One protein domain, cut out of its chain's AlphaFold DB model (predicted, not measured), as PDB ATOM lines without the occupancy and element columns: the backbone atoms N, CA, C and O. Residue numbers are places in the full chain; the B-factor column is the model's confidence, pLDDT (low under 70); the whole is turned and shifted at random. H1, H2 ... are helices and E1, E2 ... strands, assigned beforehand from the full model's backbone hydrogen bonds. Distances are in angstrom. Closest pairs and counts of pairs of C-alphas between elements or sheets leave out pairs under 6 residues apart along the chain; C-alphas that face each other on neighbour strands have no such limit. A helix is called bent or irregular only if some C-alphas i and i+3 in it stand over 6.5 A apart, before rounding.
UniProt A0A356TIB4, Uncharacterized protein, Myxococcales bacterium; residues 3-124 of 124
ATOM      1  N   ARG A   3     169.504 122.080 167.641       80.31
ATOM      2  CA  ARG A   3     169.706 121.071 168.685       80.31
ATOM      3  C   ARG A   3     169.770 121.777 170.030       80.31
ATOM      4  O   ARG A   3     170.499 122.757 170.163       80.31
ATOM      5  N   SER A   4     168.998 121.296 170.993       75.19
ATOM      6  CA  SER A   4     168.982 121.812 172.364       75.19
ATOM      7  C   SER A   4     168.510 120.710 173.305       75.19
ATOM      8  O   SER A   4     167.482 120.095 173.032       75.19
ATOM      9  N   ASP A   5     169.239 120.469 174.395       76.38
ATOM     10  CA  ASP A   5     168.825 119.601 175.509       76.38
ATOM     11  C   ASP A   5     168.324 118.199 175.099       76.38
ATOM     12  O   ASP A   5     167.293 117.722 175.570       76.38
ATOM     13  N   GLY A   6     169.031 117.523 174.183       79.62
ATOM     14  CA  GLY A   6     168.656 116.178 173.710       79.62
ATOM     15  C   GLY A   6     167.422 116.141 172.797       79.62
ATOM     16  O   GLY A   6     166.918 115.065 172.466       79.62
ATOM     17  N   ALA A   7     166.936 117.310 172.376       85.75
ATOM     18  CA  ALA A   7     165.893 117.461 171.381       85.75
ATOM     19  C   ALA A   7     166.458 118.022 170.070       85.75
ATOM     20  O   ALA A   7     167.280 118.944 170.040       85.75
ATOM     21  N   LEU A   8     165.954 117.473 168.971       90.12
ATOM     22  CA  LEU A   8     166.167 117.948 167.618       90.12
ATOM     23  C   LEU A   8     164.897 118.649 167.140       90.12
ATOM     24  O   LEU A   8     163.826 118.046 167.042       90.12
ATOM     25  N   GLU A   9     165.023 119.934 166.829       93.62
ATOM     26  CA  GLU A   9     163.971 120.718 166.199       93.62
ATOM     27  C   GLU A   9     164.150 120.703 164.678       93.62
ATOM     28  O   GLU A   9     165.185 121.105 164.133       93.62
ATOM     29  N   ILE A  10     163.113 120.244 163.987       94.44
ATOM     30  CA  ILE A  10     163.067 120.060 162.544       94.44
ATOM     31  C   ILE A  10     162.064 121.052 161.975       94.44
ATOM     32  O   ILE A  10     160.869 120.942 162.227       94.44
ATOM     33  N   ALA A  11     162.554 121.994 161.177       95.50
ATOM     34  CA  ALA A  11     161.730 122.961 160.467       95.50
ATOM     35  C   ALA A  11     161.746 122.648 158.969       95.50
ATOM     36  O   ALA A  11     162.823 122.521 158.378       95.50
ATOM     37  N   VAL A  12     160.563 122.541 158.367       95.31
ATOM     38  CA  VAL A  12     160.387 122.422 156.916       95.31
ATOM     39  C   VAL A  12     159.616 123.639 156.435       95.31
ATOM     40  O   VAL A  12     158.501 123.888 156.891       95.31
ATOM     41  N   THR A  13     160.218 124.387 155.512       95.81
ATOM     42  CA  THR A  13     159.656 125.627 154.971       95.81
ATOM     43  C   THR A  13     159.433 125.494 153.474       95.81
ATOM     44  O   THR A  13     160.342 125.112 152.734       95.81
ATOM     45  N   ASN A  14     158.247 125.869 153.003       95.94
ATOM     46  CA  ASN A  14     157.995 126.035 151.578       95.94
ATOM     47  C   ASN A  14     158.506 127.408 151.113       95.94
ATOM     48  O   ASN A  14     157.766 128.389 151.073       95.94
ATOM     49  N   VAL A  15     159.798 127.479 150.793       93.75
ATOM     50  CA  VAL A  15     160.485 128.746 150.491       93.75
ATOM     51  C   VAL A  15     160.206 129.311 149.096       93.75
ATOM     52  O   VAL A  15     160.397 130.505 148.893       93.75
ATOM     53  N   GLY A  16     159.797 128.487 148.124       87.38
ATOM     54  CA  GLY A  16     159.891 128.880 146.711       87.38
ATOM     55  C   GLY A  16     158.825 128.344 145.763       87.38
ATOM     56  O   GLY A  16     158.845 128.718 144.596       87.38
ATOM     57  N   ALA A  17     157.890 127.498 146.209       86.12
ATOM     58  CA  ALA A  17     156.936 126.895 145.278       86.12
ATOM     59  C   ALA A  17     155.843 127.869 144.792       86.12
ATOM     60  O   ALA A  17     155.119 127.542 143.862       86.12
ATOM     61  N   GLY A  18     155.667 129.044 145.414       92.56
ATOM     62  CA  GLY A  18     154.601 130.005 145.071       92.56
ATOM     63  C   GLY A  18     153.162 129.489 145.283       92.56
ATOM     64  O   GLY A  18     152.208 130.250 145.176       92.56
ATOM     65  N   HIS A  19     153.005 128.209 145.618       93.06
ATOM     66  CA  HIS A  19     151.770 127.485 145.904       93.06
ATOM     67  C   HIS A  19     152.015 126.477 147.040       93.06
ATOM     68  O   HIS A  19     153.151 126.304 147.483       93.06
ATOM     69  N   ALA A  20     150.976 125.772 147.494       94.06
ATOM     70  CA  ALA A  20     151.108 124.763 148.547       94.06
ATOM     71  C   ALA A  20     151.962 123.547 148.118       94.06
ATOM     72  O   ALA A  20     151.974 123.191 146.940       94.06
ATOM     73  N   VAL A  21     152.678 122.908 149.049       94.00
ATOM     74  CA  VAL A  21     153.526 121.726 148.798       94.00
ATOM     75  C   VAL A  21     153.144 120.570 149.735       94.00
ATOM     76  O   VAL A  21     153.155 120.770 150.947       94.00
ATOM     77  N   PRO A  22     152.873 119.355 149.222       92.81
ATOM     78  CA  PRO A  22     152.732 119.034 147.801       92.81
ATOM     79  C   PRO A  22     151.534 119.765 147.172       92.81
ATOM     80  O   PRO A  22     150.572 120.095 147.852       92.81
ATOM     81  N   THR A  23     151.594 120.007 145.861       88.62
ATOM     82  CA  THR A  23     150.479 120.583 145.087       88.62
ATOM     83  C   THR A  23     149.737 119.508 144.285       88.62
ATOM     84  O   THR A  23     150.206 118.371 144.153       88.62
ATOM     85  N   GLY A  24     148.590 119.869 143.705       87.25
ATOM     86  CA  GLY A  24     147.777 118.991 142.864       87.25
ATOM     87  C   GLY A  24     147.056 117.920 143.681       87.25
ATOM     88  O   GLY A  24     146.318 118.232 144.610       87.25
ATOM     89  N   ALA A  25     147.267 116.643 143.350       87.25
ATOM     90  CA  ALA A  25     146.679 115.514 144.076       87.25
ATOM     91  C   ALA A  25     147.402 115.247 145.416       87.25
ATOM     92  O   ALA A  25     147.901 114.145 145.658       87.25
ATOM     93  N   ALA A  26     147.488 116.260 146.284       88.38
ATOM     94  CA  ALA A  26     148.204 116.231 147.562       88.38
ATOM     95  C   ALA A  26     147.717 115.120 148.512       88.38
ATOM     96  O   ALA A  26     148.506 114.560 149.271       88.38
ATOM     97  N   PHE A  27     146.443 114.737 148.405       88.31
ATOM     98  CA  PHE A  27     145.847 113.608 149.123       88.31
ATOM     99  C   PHE A  27     146.329 112.227 148.641       88.31
ATOM    100  O   PHE A  27     146.209 111.248 149.373       88.31
ATOM    101  N   LEU A  28     146.889 112.125 147.427       91.62
ATOM    102  CA  LEU A  28     147.541 110.903 146.936       91.62
ATOM    103  C   LEU A  28     149.016 110.854 147.320       91.62
ATOM    104  O   LEU A  28     149.549 109.769 147.547       91.62
ATOM    105  N   ARG A  29     149.678 112.015 147.357       92.56
ATOM    106  CA  ARG A  29     151.108 112.119 147.652       92.56
ATOM    107  C   ARG A  29     151.362 111.833 149.122       92.56
ATOM    108  O   ARG A  29     150.578 112.220 149.988       92.56
ATOM    109  N   ASP A  30     152.472 111.165 149.386       94.19
ATOM    110  CA  ASP A  30     152.967 110.954 150.735       94.19
ATOM    111  C   ASP A  30     154.324 111.642 150.852       94.19
ATOM    112  O   ASP A  30     155.265 111.214 150.189       94.19
ATOM    113  N   LEU A  31     154.417 112.734 151.611       96.56
ATOM    114  CA  LEU A  31     155.687 113.358 151.974       96.56
ATOM    115  C   LEU A  31     155.796 113.357 153.489       96.56
ATOM    116  O   LEU A  31     154.850 113.720 154.190       96.56
ATOM    117  N   TRP A  32     156.947 112.956 154.002       97.44
ATOM    118  CA  TRP A  32     157.164 112.902 155.437       97.44
ATOM    119  C   TRP A  32     158.634 113.055 155.781       97.44
ATOM    120  O   TRP A  32     159.515 112.920 154.932       97.44
ATOM    121  N   VAL A  33     158.883 113.342 157.051       97.62
ATOM    122  CA  VAL A  33     160.221 113.399 157.615       97.62
ATOM    123  C   VAL A  33     160.435 112.202 158.524       97.62
ATOM    124  O   VAL A  33     159.602 111.932 159.390       97.62
ATOM    125  N   ASP A  34     161.559 111.523 158.339       97.31
ATOM    126  CA  ASP A  34     162.101 110.531 159.264       97.31
ATOM    127  C   ASP A  34     163.373 111.073 159.923       97.31
ATOM    128  O   ASP A  34     164.045 111.961 159.388       97.31
ATOM    129  N   VAL A  35     163.715 110.509 161.078       96.06
ATOM    130  CA  VAL A  35     165.012 110.697 161.729       96.06
ATOM    131  C   VAL A  35     165.731 109.360 161.791       96.06
ATOM    132  O   VAL A  35     165.185 108.380 162.299       96.06
ATOM    133  N   GLU A  36     166.958 109.332 161.285       95.25
ATOM    134  CA  GLU A  36     167.836 108.167 161.273       95.25
ATOM    135  C   GLU A  36     169.049 108.356 162.178       95.25
ATOM    136  O   GLU A  36     169.548 109.463 162.343       95.25
ATOM    137  N   ARG A  37     169.569 107.255 162.710       93.00
ATOM    138  CA  ARG A  37     170.895 107.165 163.325       93.00
ATOM    139  C   ARG A  37     171.562 105.904 162.806       93.00
ATOM    140  O   ARG A  37     170.930 104.853 162.806       93.00
ATOM    141  N   ASP A  38     172.792 106.021 162.314       91.44
ATOM    142  CA  ASP A  38     173.563 104.892 161.769       91.44
ATOM    143  C   ASP A  38     172.792 104.056 160.724       91.44
ATOM    144  O   ASP A  38     172.885 102.832 160.672       91.44
ATOM    145  N   GLY A  39     171.985 104.727 159.892       89.75
ATOM    146  CA  GLY A  39     171.153 104.091 158.861       89.75
ATOM    147  C   GLY A  39     169.874 103.418 159.376       89.75
ATOM    148  O   GLY A  39     169.163 102.788 158.597       89.75
ATOM    149  N   VAL A  40     169.554 103.554 160.665       92.75
ATOM    150  CA  VAL A  40     168.332 103.026 161.284       92.75
ATOM    151  C   VAL A  40     167.374 104.168 161.589       92.75
ATOM    152  O   VAL A  40     167.753 105.139 162.240       92.75
ATOM    153  N   VAL A  41     166.112 104.056 161.164       94.06
ATOM    154  CA  VAL A  41     165.068 105.030 161.519       94.06
ATOM    155  C   VAL A  41     164.776 104.930 163.017       94.06
ATOM    156  O   VAL A  41     164.200 103.949 163.482       94.06
ATOM    157  N   VAL A  42     165.167 105.959 163.767       94.06
ATOM    158  CA  VAL A  42     164.953 106.065 165.220       94.06
ATOM    159  C   VAL A  42     163.666 106.814 165.564       94.06
ATOM    160  O   VAL A  42     163.105 106.602 166.635       94.06
ATOM    161  N   ALA A  43     163.167 107.655 164.654       94.56
ATOM    162  CA  ALA A  43     161.840 108.252 164.754       94.56
ATOM    163  C   ALA A  43     161.215 108.370 163.357       94.56
ATOM    164  O   ALA A  43     161.691 109.124 162.509       94.56
ATOM    165  N   ALA A  44     160.154 107.601 163.117       95.44
ATOM    166  CA  ALA A  44     159.468 107.567 161.832       95.44
ATOM    167  C   ALA A  44     158.351 108.617 161.763       95.44
ATOM    168  O   ALA A  44     157.633 108.834 162.738       95.44
ATOM    169  N   ARG A  45     158.170 109.216 160.583       95.12
ATOM    170  CA  ARG A  45     157.062 110.113 160.219       95.12
ATOM    171  C   ARG A  45     156.814 111.224 161.240       95.12
ATOM    172  O   ARG A  45     155.672 111.564 161.539       95.12
ATOM    173  N   VAL A  46     157.893 111.830 161.732       95.88
ATOM    174  CA  VAL A  46     157.870 112.892 162.755       95.88
ATOM    175  C   VAL A  46     157.160 114.158 162.273       95.88
ATOM    176  O   VAL A  46     156.716 114.987 163.062       95.88
ATOM    177  N   MET A  47     157.034 114.296 160.955       95.88
ATOM    178  CA  MET A  47     156.195 115.274 160.283       95.88
ATOM    179  C   MET A  47     155.634 114.623 159.021       95.88
ATOM    180  O   MET A  47     156.392 114.026 158.261       95.88
ATOM    181  N   THR A  48     154.331 114.753 158.774       95.62
ATOM    182  CA  THR A  48     153.712 114.406 157.483       95.62
ATOM    183  C   THR A  48     153.253 115.688 156.790       95.62
ATOM    184  O   THR A  48     152.785 116.627 157.443       95.62
ATOM    185  N   ILE A  49     153.431 115.747 155.472       95.56
ATOM    186  CA  ILE A  49     153.099 116.885 154.620       95.56
ATOM    187  C   ILE A  49     152.244 116.379 153.455       95.56
ATOM    188  O   ILE A  49     152.650 115.518 152.678       95.56
ATOM    189  N   GLY A  50     151.050 116.940 153.332       93.31
ATOM    190  CA  GLY A  50     150.056 116.572 152.333       93.31
ATOM    191  C   GLY A  50     148.675 116.427 152.949       93.31
ATOM    192  O   GLY A  50     148.522 116.120 154.129       93.31
ATOM    193  N   ASP A  51     147.661 116.655 152.130       95.00
ATOM    194  CA  ASP A  51     146.284 116.746 152.603       95.00
ATOM    195  C   ASP A  51     145.720 115.385 153.013       95.00
ATOM    196  O   ASP A  51     146.144 114.343 152.509       95.00
ATOM    197  N   GLN A  52     144.758 115.381 153.931       95.88
ATOM    198  CA  GLN A  52     144.143 114.162 154.443       95.88
ATOM    199  C   GLN A  52     142.638 114.166 154.149       95.88
ATOM    200  O   GLN A  52     141.905 114.970 154.727       95.88
ATOM    201  N   PRO A  53     142.145 113.274 153.273       96.25
ATOM    202  CA  PRO A  53     140.712 113.060 153.117       96.25
ATOM    203  C   PRO A  53     140.116 112.447 154.387       96.25
ATOM    204  O   PRO A  53     140.704 111.536 154.981       96.25
ATOM    205  N   MET A  54     138.939 112.930 154.775       97.75
ATOM    206  CA  MET A  54     138.251 112.553 156.007       97.75
ATOM    207  C   MET A  54     136.791 112.189 155.730       97.75
ATOM    208  O   MET A  54     136.134 112.815 154.899       97.75
ATOM    209  N   GLN A  55     136.260 111.215 156.462       97.38
ATOM    210  CA  GLN A  55     134.836 110.915 156.573       97.38
ATOM    211  C   GLN A  55     134.410 111.173 158.021       97.38
ATOM    212  O   GLN A  55     134.650 110.358 158.913       97.38
ATOM    213  N   GLY A  56     133.828 112.350 158.267       95.81
ATOM    214  CA  GLY A  56     133.705 112.850 159.639       95.81
ATOM    215  C   GLY A  56     135.097 112.965 160.267       95.81
ATOM    216  O   GLY A  56     136.011 113.475 159.636       95.81
ATOM    217  N   GLU A  57     135.298 112.435 161.466       96.19
ATOM    218  CA  GLU A  57     136.608 112.481 162.142       96.19
ATOM    219  C   GLU A  57     137.563 111.354 161.713       96.19
ATOM    220  O   GLU A  57     138.706 111.296 162.160       96.19
ATOM    221  N   THR A  58     137.123 110.448 160.833       96.56
ATOM    222  CA  THR A  58     137.917 109.281 160.425       96.56
ATOM    223  C   THR A  58     138.689 109.555 159.131       96.56
ATOM    224  O   THR A  58     138.069 109.912 158.128       96.56
ATOM    225  N   PRO A  59     140.018 109.352 159.087       95.62
ATOM    226  CA  PRO A  59     140.776 109.470 157.850       95.62
ATOM    227  C   PRO A  59     140.407 108.355 156.868       95.62
ATOM    228  O   PRO A  59     140.345 107.182 157.234       95.62
ATOM    229  N   VAL A  60     140.200 108.717 155.599       96.50
ATOM    230  CA  VAL A  60     139.873 107.767 154.527       96.50
ATOM    231  C   VAL A  60     140.889 107.837 153.386       96.50
ATOM    232  O   VAL A  60     141.421 108.905 153.085       96.50
ATOM    233  N   PRO A  61     141.181 106.705 152.722       93.25
ATOM    234  CA  PRO A  61     142.209 106.656 151.685       93.25
ATOM    235  C   PRO A  61     141.755 107.248 150.347       93.25
ATOM    236  O   PRO A  61     142.575 107.775 149.605       93.25
ATOM    237  N   LEU A  62     140.465 107.152 150.011       91.38
ATOM    238  CA  LEU A  62     139.935 107.571 148.712       91.38
ATOM    239  C   LEU A  62     139.099 108.839 148.856       91.38
ATOM    240  O   LEU A  62     138.185 108.888 149.678       91.38
ATOM    241  N   LEU A  63     139.352 109.821 147.988       91.50
ATOM    242  CA  LEU A  63     138.605 111.081 147.963       91.50
ATOM    243  C   LEU A  63     137.100 110.862 147.740       91.50
ATOM    244  O   LEU A  63     136.286 111.572 148.312       91.50
ATOM    245  N   THR A  64     136.721 109.836 146.975       92.00
ATOM    246  CA  THR A  64     135.315 109.478 146.713       92.00
ATOM    247  C   THR A  64     134.547 109.022 147.954       92.00
ATOM    248  O   THR A  64     133.323 108.955 147.917       92.00
ATOM    249  N   ARG A  65     135.247 108.697 149.047       92.56
ATOM    250  CA  ARG A  65     134.650 108.347 150.345       92.56
ATOM    251  C   ARG A  65     134.725 109.486 151.360       92.56
ATOM    252  O   ARG A  65     134.217 109.341 152.467       92.56
ATOM    253  N   ALA A  66     135.386 110.586 151.011       96.00
ATOM    254  CA  ALA A  66     135.608 111.696 151.918       96.00
ATOM    255  C   ALA A  66     134.400 112.639 151.931       96.00
ATOM    256  O   ALA A  66     133.830 112.946 150.887       96.00
ATOM    257  N   SER A  67     134.030 113.130 153.113       97.25
ATOM    258  CA  SER A  67     133.092 114.247 153.257       97.25
ATOM    259  C   SER A  67     133.799 115.602 153.236       97.25
ATOM    260  O   SER A  67     133.178 116.608 152.908       97.25
ATOM    261  N   HIS A  68     135.089 115.635 153.576       96.38
ATOM    262  CA  HIS A  68     135.932 116.826 153.509       96.38
ATOM    263  C   HIS A  68     137.419 116.453 153.453       96.38
ATOM    264  O   HIS A  68     137.797 115.284 153.552       96.38
ATOM    265  N   VAL A  69     138.271 117.464 153.289       95.19
ATOM    266  CA  VAL A  69     139.728 117.326 153.277       95.19
ATOM    267  C   VAL A  69     140.314 118.254 154.332       95.19
ATOM    268  O   VAL A  69     139.992 119.441 154.359       95.19
ATOM    269  N   VAL A  70     141.180 117.714 155.187       95.44
ATOM    270  CA  VAL A  70     141.984 118.498 156.127       95.44
ATOM    271  C   VAL A  70     143.290 118.890 155.428       95.44
ATOM    272  O   VAL A  70     144.026 117.996 154.993       95.44
ATOM    273  N   PRO A  71     143.593 120.197 155.295       93.56
ATOM    274  CA  PRO A  71     144.850 120.648 154.718       93.56
ATOM    275  C   PRO A  71     146.032 120.164 155.553       93.56
ATOM    276  O   PRO A  71     146.096 120.387 156.760       93.56
ATOM    277  N   GLY A  72     146.972 119.504 154.893       93.81
ATOM    278  CA  GLY A  72     148.238 119.081 155.492       93.81
ATOM    279  C   GLY A  72     149.433 119.467 154.632       93.81
ATOM    280  O   GLY A  72     150.579 119.238 155.023       93.81
ATOM    281  N   SER A  73     149.195 120.058 153.464       94.94
ATOM    282  CA  SER A  73     150.219 120.698 152.643       94.94
ATOM    283  C   SER A  73     150.832 121.910 153.363       94.94
ATOM    284  O   SER A  73     150.271 122.415 154.331       94.94
ATOM    285  N   LEU A  74     152.007 122.351 152.921       96.00
ATOM    286  CA  LEU A  74     152.667 123.580 153.366       96.00
ATOM    287  C   LEU A  74     152.332 124.706 152.394       96.00
ATOM    288  O   LEU A  74     152.784 124.657 151.246       96.00
ATOM    289  N   ALA A  75     151.577 125.715 152.819       95.56
ATOM    290  CA  ALA A  75     151.310 126.903 152.012       95.56
ATOM    291  C   ALA A  75     152.611 127.632 151.620       95.56
ATOM    292  O   ALA A  75     153.680 127.386 152.182       95.56
ATOM    293  N   ALA A  76     152.546 128.527 150.633       95.88
ATOM    294  CA  ALA A  76     153.712 129.314 150.230       95.88
ATOM    295  C   ALA A  76     154.233 130.149 151.416       95.88
ATOM    296  O   ALA A  76     153.471 130.883 152.040       95.88
ATOM    297  N   GLY A  77     155.521 130.012 151.741       96.62
ATOM    298  CA  GLY A  77     156.153 130.652 152.897       96.62
ATOM    299  C   GLY A  77     155.871 129.984 154.249       96.62
ATOM    300  O   GLY A  77     156.494 130.356 155.243       96.62
ATOM    301  N   GLU A  78     154.978 128.988 154.319       96.88
ATOM    302  CA  GLU A  78     154.670 128.294 155.572       96.88
ATOM    303  C   GLU A  78     155.881 127.493 156.055       96.88
ATOM    304  O   GLU A  78     156.559 126.813 155.277       96.88
ATOM    305  N   THR A  79     156.117 127.553 157.366       96.88
ATOM    306  CA  THR A  79     157.061 126.691 158.072       96.88
ATOM    307  C   THR A  79     156.304 125.811 159.050       96.88
ATOM    308  O   THR A  79     155.569 126.316 159.896       96.88
ATOM    309  N   ARG A  80     156.539 124.501 158.984       96.69
ATOM    310  CA  ARG A  80     156.095 123.553 160.006       96.69
ATOM    311  C   ARG A  80     157.289 123.075 160.804       96.69
ATOM    312  O   ARG A  80     158.354 122.823 160.241       96.69
ATOM    313  N   VAL A  81     157.098 122.958 162.113       96.44
ATOM    314  CA  VAL A  81     158.146 122.572 163.055       96.44
ATOM    315  C   VAL A  81     157.722 121.313 163.798       96.44
ATOM    316  O   VAL A  81     156.600 121.231 164.293       96.44
ATOM    317  N   ALA A  82     158.622 120.340 163.876       94.69
ATOM    318  CA  ALA A  82     158.493 119.158 164.715       94.69
ATOM    319  C   ALA A  82     159.669 119.109 165.694       94.69
ATOM    320  O   ALA A  82     160.802 119.425 165.329       94.69
ATOM    321  N   ARG A  83     159.406 118.709 166.938       93.19
ATOM    322  CA  ARG A  83     160.435 118.483 167.958       93.19
ATOM    323  C   ARG A  83     160.451 117.015 168.319       93.19
ATOM    324  O   ARG A  83     159.403 116.447 168.613       93.19
ATOM    325  N   VAL A  84     161.634 116.419 168.301       92.44
ATOM    326  CA  VAL A  84     161.817 114.996 168.583       92.44
ATOM    327  C   VAL A  84     163.004 114.788 169.499       92.44
ATOM    328  O   VAL A  84     164.016 115.471 169.371       92.44
ATOM    329  N   ALA A  85     162.882 113.843 170.426       88.94
ATOM    330  CA  ALA A  85     164.015 113.412 171.231       88.94
ATOM    331  C   ALA A  85     165.006 112.678 170.318       88.94
ATOM    332  O   ALA A  85     164.678 111.632 169.756       88.94
ATOM    333  N   ALA A  86     166.191 113.249 170.125       82.56
ATOM    334  CA  ALA A  86     167.221 112.696 169.256       82.56
ATOM    335  C   ALA A  86     168.599 113.221 169.671       82.56
ATOM    336  O   ALA A  86     168.748 114.363 170.097       82.56
ATOM    337  N   THR A  87     169.611 112.375 169.525       79.06
ATOM    338  CA  THR A  87     171.013 112.695 169.819       79.06
ATOM    339  C   THR A  87     171.680 113.416 168.648       79.06
ATOM    340  O   THR A  87     171.149 113.472 167.531       79.06
ATOM    341  N   ASP A  88     172.867 113.964 168.901       76.06
ATOM    342  CA  ASP A  88     173.589 114.857 167.985       76.06
ATOM    343  C   ASP A  88     174.038 114.215 166.664       76.06
ATOM    344  O   ASP A  88     174.192 114.913 165.663       76.06
ATOM    345  N   ASP A  89     174.164 112.894 166.626       87.12
ATOM    346  CA  ASP A  89     174.515 112.082 165.452       87.12
ATOM    347  C   ASP A  89     173.321 111.752 164.534       87.12
ATOM    348  O   ASP A  89     173.496 111.188 163.454       87.12
ATOM    349  N   SER A  90     172.098 112.115 164.928       92.38
ATOM    350  CA  SER A  90     170.896 111.766 164.164       92.38
ATOM    351  C   SER A  90     170.758 112.624 162.896       92.38
ATOM    352  O   SER A  90     170.952 113.838 162.944       92.38
ATOM    353  N   GLN A  91     170.382 112.007 161.779       93.62
ATOM    354  CA  GLN A  91     170.139 112.619 160.473       93.62
ATOM    355  C   GLN A  91     168.637 112.794 160.231       93.62
ATOM    356  O   GLN A  91     167.841 111.929 160.585       93.62
ATOM    357  N   VAL A  92     168.244 113.887 159.588       95.19
ATOM    358  CA  VAL A  92     166.865 114.184 159.185       95.19
ATOM    359  C   VAL A  92     166.706 113.895 157.702       95.19
ATOM    360  O   VAL A  92     167.479 114.384 156.879       95.19
ATOM    361  N   ILE A  93     165.671 113.141 157.344       97.12
ATOM    362  CA  ILE A  93     165.445 112.712 155.966       97.12
ATOM    363  C   ILE A  93     164.046 113.100 155.534       97.12
ATOM    364  O   ILE A  93     163.059 112.631 156.097       97.12
ATOM    365  N   LEU A  94     163.960 113.925 154.493       97.12
ATOM    366  CA  LEU A  94     162.713 114.160 153.782       97.12
ATOM    367  C   LEU A  94     162.516 113.028 152.778       97.12
ATOM    368  O   LEU A  94     163.311 112.851 151.851       97.12
ATOM    369  N   ARG A  95     161.431 112.282 152.947       97.75
ATOM    370  CA  ARG A  95     161.033 111.201 152.055       97.75
ATOM    371  C   ARG A  95     159.760 111.561 151.314       97.75
ATOM    372  O   ARG A  95     158.940 112.352 151.784       97.75
ATOM    373  N   GLY A  96     159.588 110.949 150.150       96.25
ATOM    374  CA  GLY A  96     158.350 111.071 149.406       96.25
ATOM    375  C   GLY A  96     158.005 109.841 148.589       96.25
ATOM    376  O   GLY A  96     158.870 109.086 148.149       96.25
ATOM    377  N   ARG A  97     156.710 109.661 148.362       95.50
ATOM    378  CA  ARG A  97     156.132 108.610 147.530       95.50
ATOM    379  C   ARG A  97     154.948 109.167 146.747       95.50
ATOM    380  O   ARG A  97     154.144 109.955 147.244       95.50
ATOM    381  N   ALA A  98     154.831 108.720 145.500       93.56
ATOM    382  CA  ALA A  98     153.828 109.214 144.565       93.56
ATOM    383  C   ALA A  98     152.380 108.873 144.961       93.56
ATOM    384  O   ALA A  98     151.494 109.678 144.679       93.56
ATOM    385  N   VAL A  99     152.146 107.703 145.565       94.62
ATOM    386  CA  VAL A  99     150.817 107.202 145.957       94.62
ATOM    387  C   VAL A  99     150.892 106.573 147.346       94.62
ATOM    388  O   VAL A  99     151.665 105.638 147.546       94.62
ATOM    389  N   ARG A 100     150.088 107.054 148.299       94.44
ATOM    390  CA  ARG A 100     150.029 106.527 149.674       94.44
ATOM    391  C   ARG A 100     149.740 105.018 149.708       94.44
ATOM    392  O   ARG A 100     148.867 104.556 148.972       94.44
ATOM    393  N   PRO A 101     150.362 104.252 150.626       94.12
ATOM    394  CA  PRO A 101     150.059 102.828 150.798       94.12
ATOM    395  C   PRO A 101     148.571 102.538 151.043       94.12
ATOM    396  O   PRO A 101     148.026 101.597 150.476       94.12
ATOM    397  N   ALA A 102     147.888 103.386 151.820       93.38
ATOM    398  CA  ALA A 102     146.463 103.222 152.111       93.38
ATOM    399  C   ALA A 102     145.571 103.363 150.861       93.38
ATOM    400  O   ALA A 102     144.536 102.708 150.773       93.38
ATOM    401  N   VAL A 103     145.981 104.177 149.880       94.25
ATOM    402  CA  VAL A 103     145.286 104.289 148.587       94.25
ATOM    403  C   VAL A 103     145.435 102.991 147.804       94.25
ATOM    404  O   VAL A 103     144.447 102.484 147.286       94.25
ATOM    405  N   LEU A 104     146.645 102.422 147.754       95.31
ATOM    406  CA  LEU A 104     146.885 101.145 147.074       95.31
ATOM    407  C   LEU A 104     146.049 100.025 147.693       95.31
ATOM    408  O   LEU A 104     145.360  99.320 146.967       95.31
ATOM    409  N   ALA A 105     146.039  99.920 149.023       94.81
ATOM    410  CA  ALA A 105     145.222  98.937 149.731       94.81
ATOM    411  C   ALA A 105     143.719  99.118 149.454       94.81
ATOM    412  O   ALA A 105     143.006  98.154 149.203       94.81
ATOM    413  N   ALA A 106     143.226 100.359 149.421       93.75
ATOM    414  CA  ALA A 106     141.822 100.629 149.118       93.75
ATOM    415  C   ALA A 106     141.416 100.266 147.679       93.75
ATOM    416  O   ALA A 106     140.228 100.085 147.410       93.75
ATOM    417  N   LEU A 107     142.386 100.177 146.767       92.88
ATOM    418  CA  LEU A 107     142.199  99.749 145.383       92.88
ATOM    419  C   LEU A 107     142.479  98.248 145.176       92.88
ATOM    420  O   LEU A 107     142.376  97.779 144.045       92.88
ATOM    421  N   GLY A 108     142.834  97.501 146.230       95.19
ATOM    422  CA  GLY A 108     143.232  96.089 146.134       95.19
ATOM    423  C   GLY A 108     144.584  95.879 145.446       95.19
ATOM    424  O   GLY A 108     144.799  94.870 144.777       95.19
ATOM    425  N   LEU A 109     145.476  96.872 145.532       95.75
ATOM    426  CA  LEU A 109     146.789  96.907 144.882       95.75
ATOM    427  C   LEU A 109     147.945  96.897 145.896       95.75
ATOM    428  O   LEU A 109     149.065  97.287 145.565       95.75
ATOM    429  N   GLU A 110     147.714  96.476 147.138       94.12
ATOM    430  CA  GLU A 110     148.729  96.460 148.198       94.12
ATOM    431  C   GLU A 110     149.960  95.615 147.836       94.12
ATOM    432  O   GLU A 110     151.084  96.001 148.165       94.12
ATOM    433  N   GLY A 111     149.775  94.533 147.070       93.44
ATOM    434  CA  GLY A 111     150.868  93.702 146.556       93.44
ATOM    435  C   GLY A 111     151.813  94.447 145.602       93.44
ATOM    436  O   GLY A 111     152.959  94.044 145.432       93.44
ATOM    437  N   LEU A 112     151.370  95.573 145.030       93.56
ATOM    438  CA  LEU A 112     152.172  96.442 144.165       93.56
ATOM    439  C   LEU A 112     152.848  97.584 144.931       93.56
ATOM    440  O   LEU A 112     153.449  98.466 144.317       93.56
ATOM    441  N   SER A 113     152.786  97.598 146.266       91.19
ATOM    442  CA  SER A 113     153.385  98.675 147.060       91.19
ATOM    443  C   SER A 113     154.877  98.853 146.769       91.19
ATOM    444  O   SER A 113     155.341  99.987 146.702       91.19
ATOM    445  N   ALA A 114     155.624  97.771 146.528       91.44
ATOM    446  CA  ALA A 114     157.044  97.845 146.169       91.44
ATOM    447  C   ALA A 114     157.296  98.518 144.805       91.44
ATOM    448  O   ALA A 114     158.346  99.118 144.599       91.44
ATOM    449  N   SER A 115     156.322  98.468 143.891       93.44
ATOM    450  CA  SER A 115     156.399  99.094 142.566       93.44
ATOM    451  C   SER A 115     156.176 100.609 142.601       93.44
ATOM    452  O   SER A 115     156.427 101.283 141.604       93.44
ATOM    453  N   VAL A 116     155.724 101.162 143.731       94.81
ATOM    454  CA  VAL A 116     155.652 102.610 143.951       94.81
ATOM    455  C   VAL A 116     156.863 103.025 144.794       94.81
ATOM    456  O   VAL A 116     156.849 102.853 146.012       94.81
ATOM    457  N   PRO A 117     157.937 103.562 144.201       94.12
ATOM    458  CA  PRO A 117     159.161 103.842 144.943       94.12
ATOM    459  C   PRO A 117     158.948 104.877 146.054       94.12
ATOM    460  O   PRO A 117     158.152 105.815 145.937       94.12
ATOM    461  N   VAL A 118     159.677 104.681 147.153       96.31
ATOM    462  CA  VAL A 118     159.944 105.728 148.142       96.31
ATOM    463  C   VAL A 118     161.262 106.381 147.753       96.31
ATOM    464  O   VAL A 118     162.263 105.694 147.570       96.31
ATOM    465  N   HIS A 119     161.259 107.699 147.638       96.31
ATOM    466  CA  HIS A 119     162.440 108.489 147.335       96.31
ATOM    467  C   HIS A 119     162.948 109.169 148.600       96.31
ATOM    468  O   HIS A 119     162.176 109.790 149.332       96.31
ATOM    469  N   GLU A 120     164.253 109.082 148.831       96.19
ATOM    470  CA  GLU A 120     164.963 110.062 149.648       96.19
ATOM    471  C   GLU A 120     165.082 111.345 148.821       96.19
ATOM    472  O   GLU A 120     165.715 111.353 147.768       96.19
ATOM    473  N   ILE A 121     164.395 112.402 149.254       94.62
ATOM    474  CA  ILE A 121     164.364 113.690 148.548       94.62
ATOM    475  C   ILE A 121     165.506 114.579 149.042       94.62
ATOM    476  O   ILE A 121     166.154 115.255 148.248       94.62
ATOM    477  N   ALA A 122     165.739 114.589 150.355       94.06
ATOM    478  CA  ALA A 122     166.815 115.340 150.985       94.06
ATOM    479  C   ALA A 122     167.237 114.680 152.302       94.06
ATOM    480  O   ALA A 122     166.411 114.078 152.990       94.06
ATOM    481  N   ARG A 123     168.508 114.863 152.666       93.31
ATOM    482  CA  ARG A 123     169.124 114.398 153.915       93.31
ATOM    483  C   ARG A 123     169.937 115.533 154.534       93.31
ATOM    484  O   ARG A 123     170.551 116.309 153.799       93.31
ATOM    485  N   ARG A 124     169.925 115.638 155.863       87.25
ATOM    486  CA  ARG A 124     170.706 116.620 156.619       87.25
ATOM    487  C   ARG A 124     171.111 116.118 158.000       87.25
ATOM    488  O   ARG A 124     170.278 115.426 158.620       87.25
TER     489      ARG A 124
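Overview. This is residues 3 to 124 of the 124 residues of an uncharacterized protein of Myxococcales bacterium (UniProt A0A356TIB4). A strongly twisted sheet, E3 E2 E7 E8, has the two-stranded ribbon E1 E6 over part of one face, making a small, lopsided sandwich. At one end of it two separate hairpins extend, E4 with E5 and the short helices H1 with H2. The printed part has 122 residues, with eight named strands and two named helices in the order E1 E2 E3 E4 E5 E6 E7 H1 H2 E8; the class is mostly strand, and the three sheets are antiparallel. The whole is compact, with a radius of gyration of the C-alphas of 15.5 A and spans of 45 by 34 by 27 A.

Arrangement. In the largest sheet, E2, residues 30 to 37, and E7, residues 91 to 97, are inner strands; N 34 and O 93 are 2.9 A apart, within hydrogen-bond range. E3, residues 40 to 49, is an edge strand and forms a hairpin with E2, with N 33 and O 47 at 2.9 A. E8, residues 118 to 123, is the other edge strand, beside E7, with N 94 and O 122 at 2.9 A. E1, residues 7 to 13, and E6, residues 79 to 85, are antiparallel at 162 degrees, with N 10 and O 82 at 2.8 A. These two sheets make a sandwich, two sheets face to face, their strands at 36 degrees; the closest C-alphas of E3 and E6 are those of Met 47 and Ala 82, 6.3 A apart. E3 bends by 63 degrees at residue 43 and runs on into E4, residues 52 to 55, at 70 degrees. E4 forms a hairpin with E5, residues 68 to 70, with N 52 and O 70 at 2.9 A. H1, residues 101 to 106, and H2, residues 110 to 115, touch as a helical hairpin, with the C-alphas of Leu 104 and Glu 110 closest at 5.2 A and a steep tilt of 38 degrees, opposite ways. Neither helix is on the four-stranded sheet. In H1 every O i to N i+4 pair is within hydrogen-bond range; in irregular H2, where C-alphas 111 and 114 are 7.4 A apart, 0 of 2 are, against 2 of 3 O i to N i+3 pairs.

Along the chain. E1 begins at C-alpha 7, (165.893, 117.461, 171.381), and spans 19.4 A. E2 spans 22.2 A, E3 21.6 A, E6 19.9 A, E7 19.5 A and E8 13.9 A. E8 ends at C-alpha 123, (169.124, 114.398, 153.915).

Size, cuts and confidence. The C-alphas of Asp 5 and Gly 108, 45.5 A apart, are the two farthest apart. The links E1 to E2 and E4 to E5 are long, with 16 and 12 residues. The printed part has no cut, and no printed residue has a pLDDT under 70.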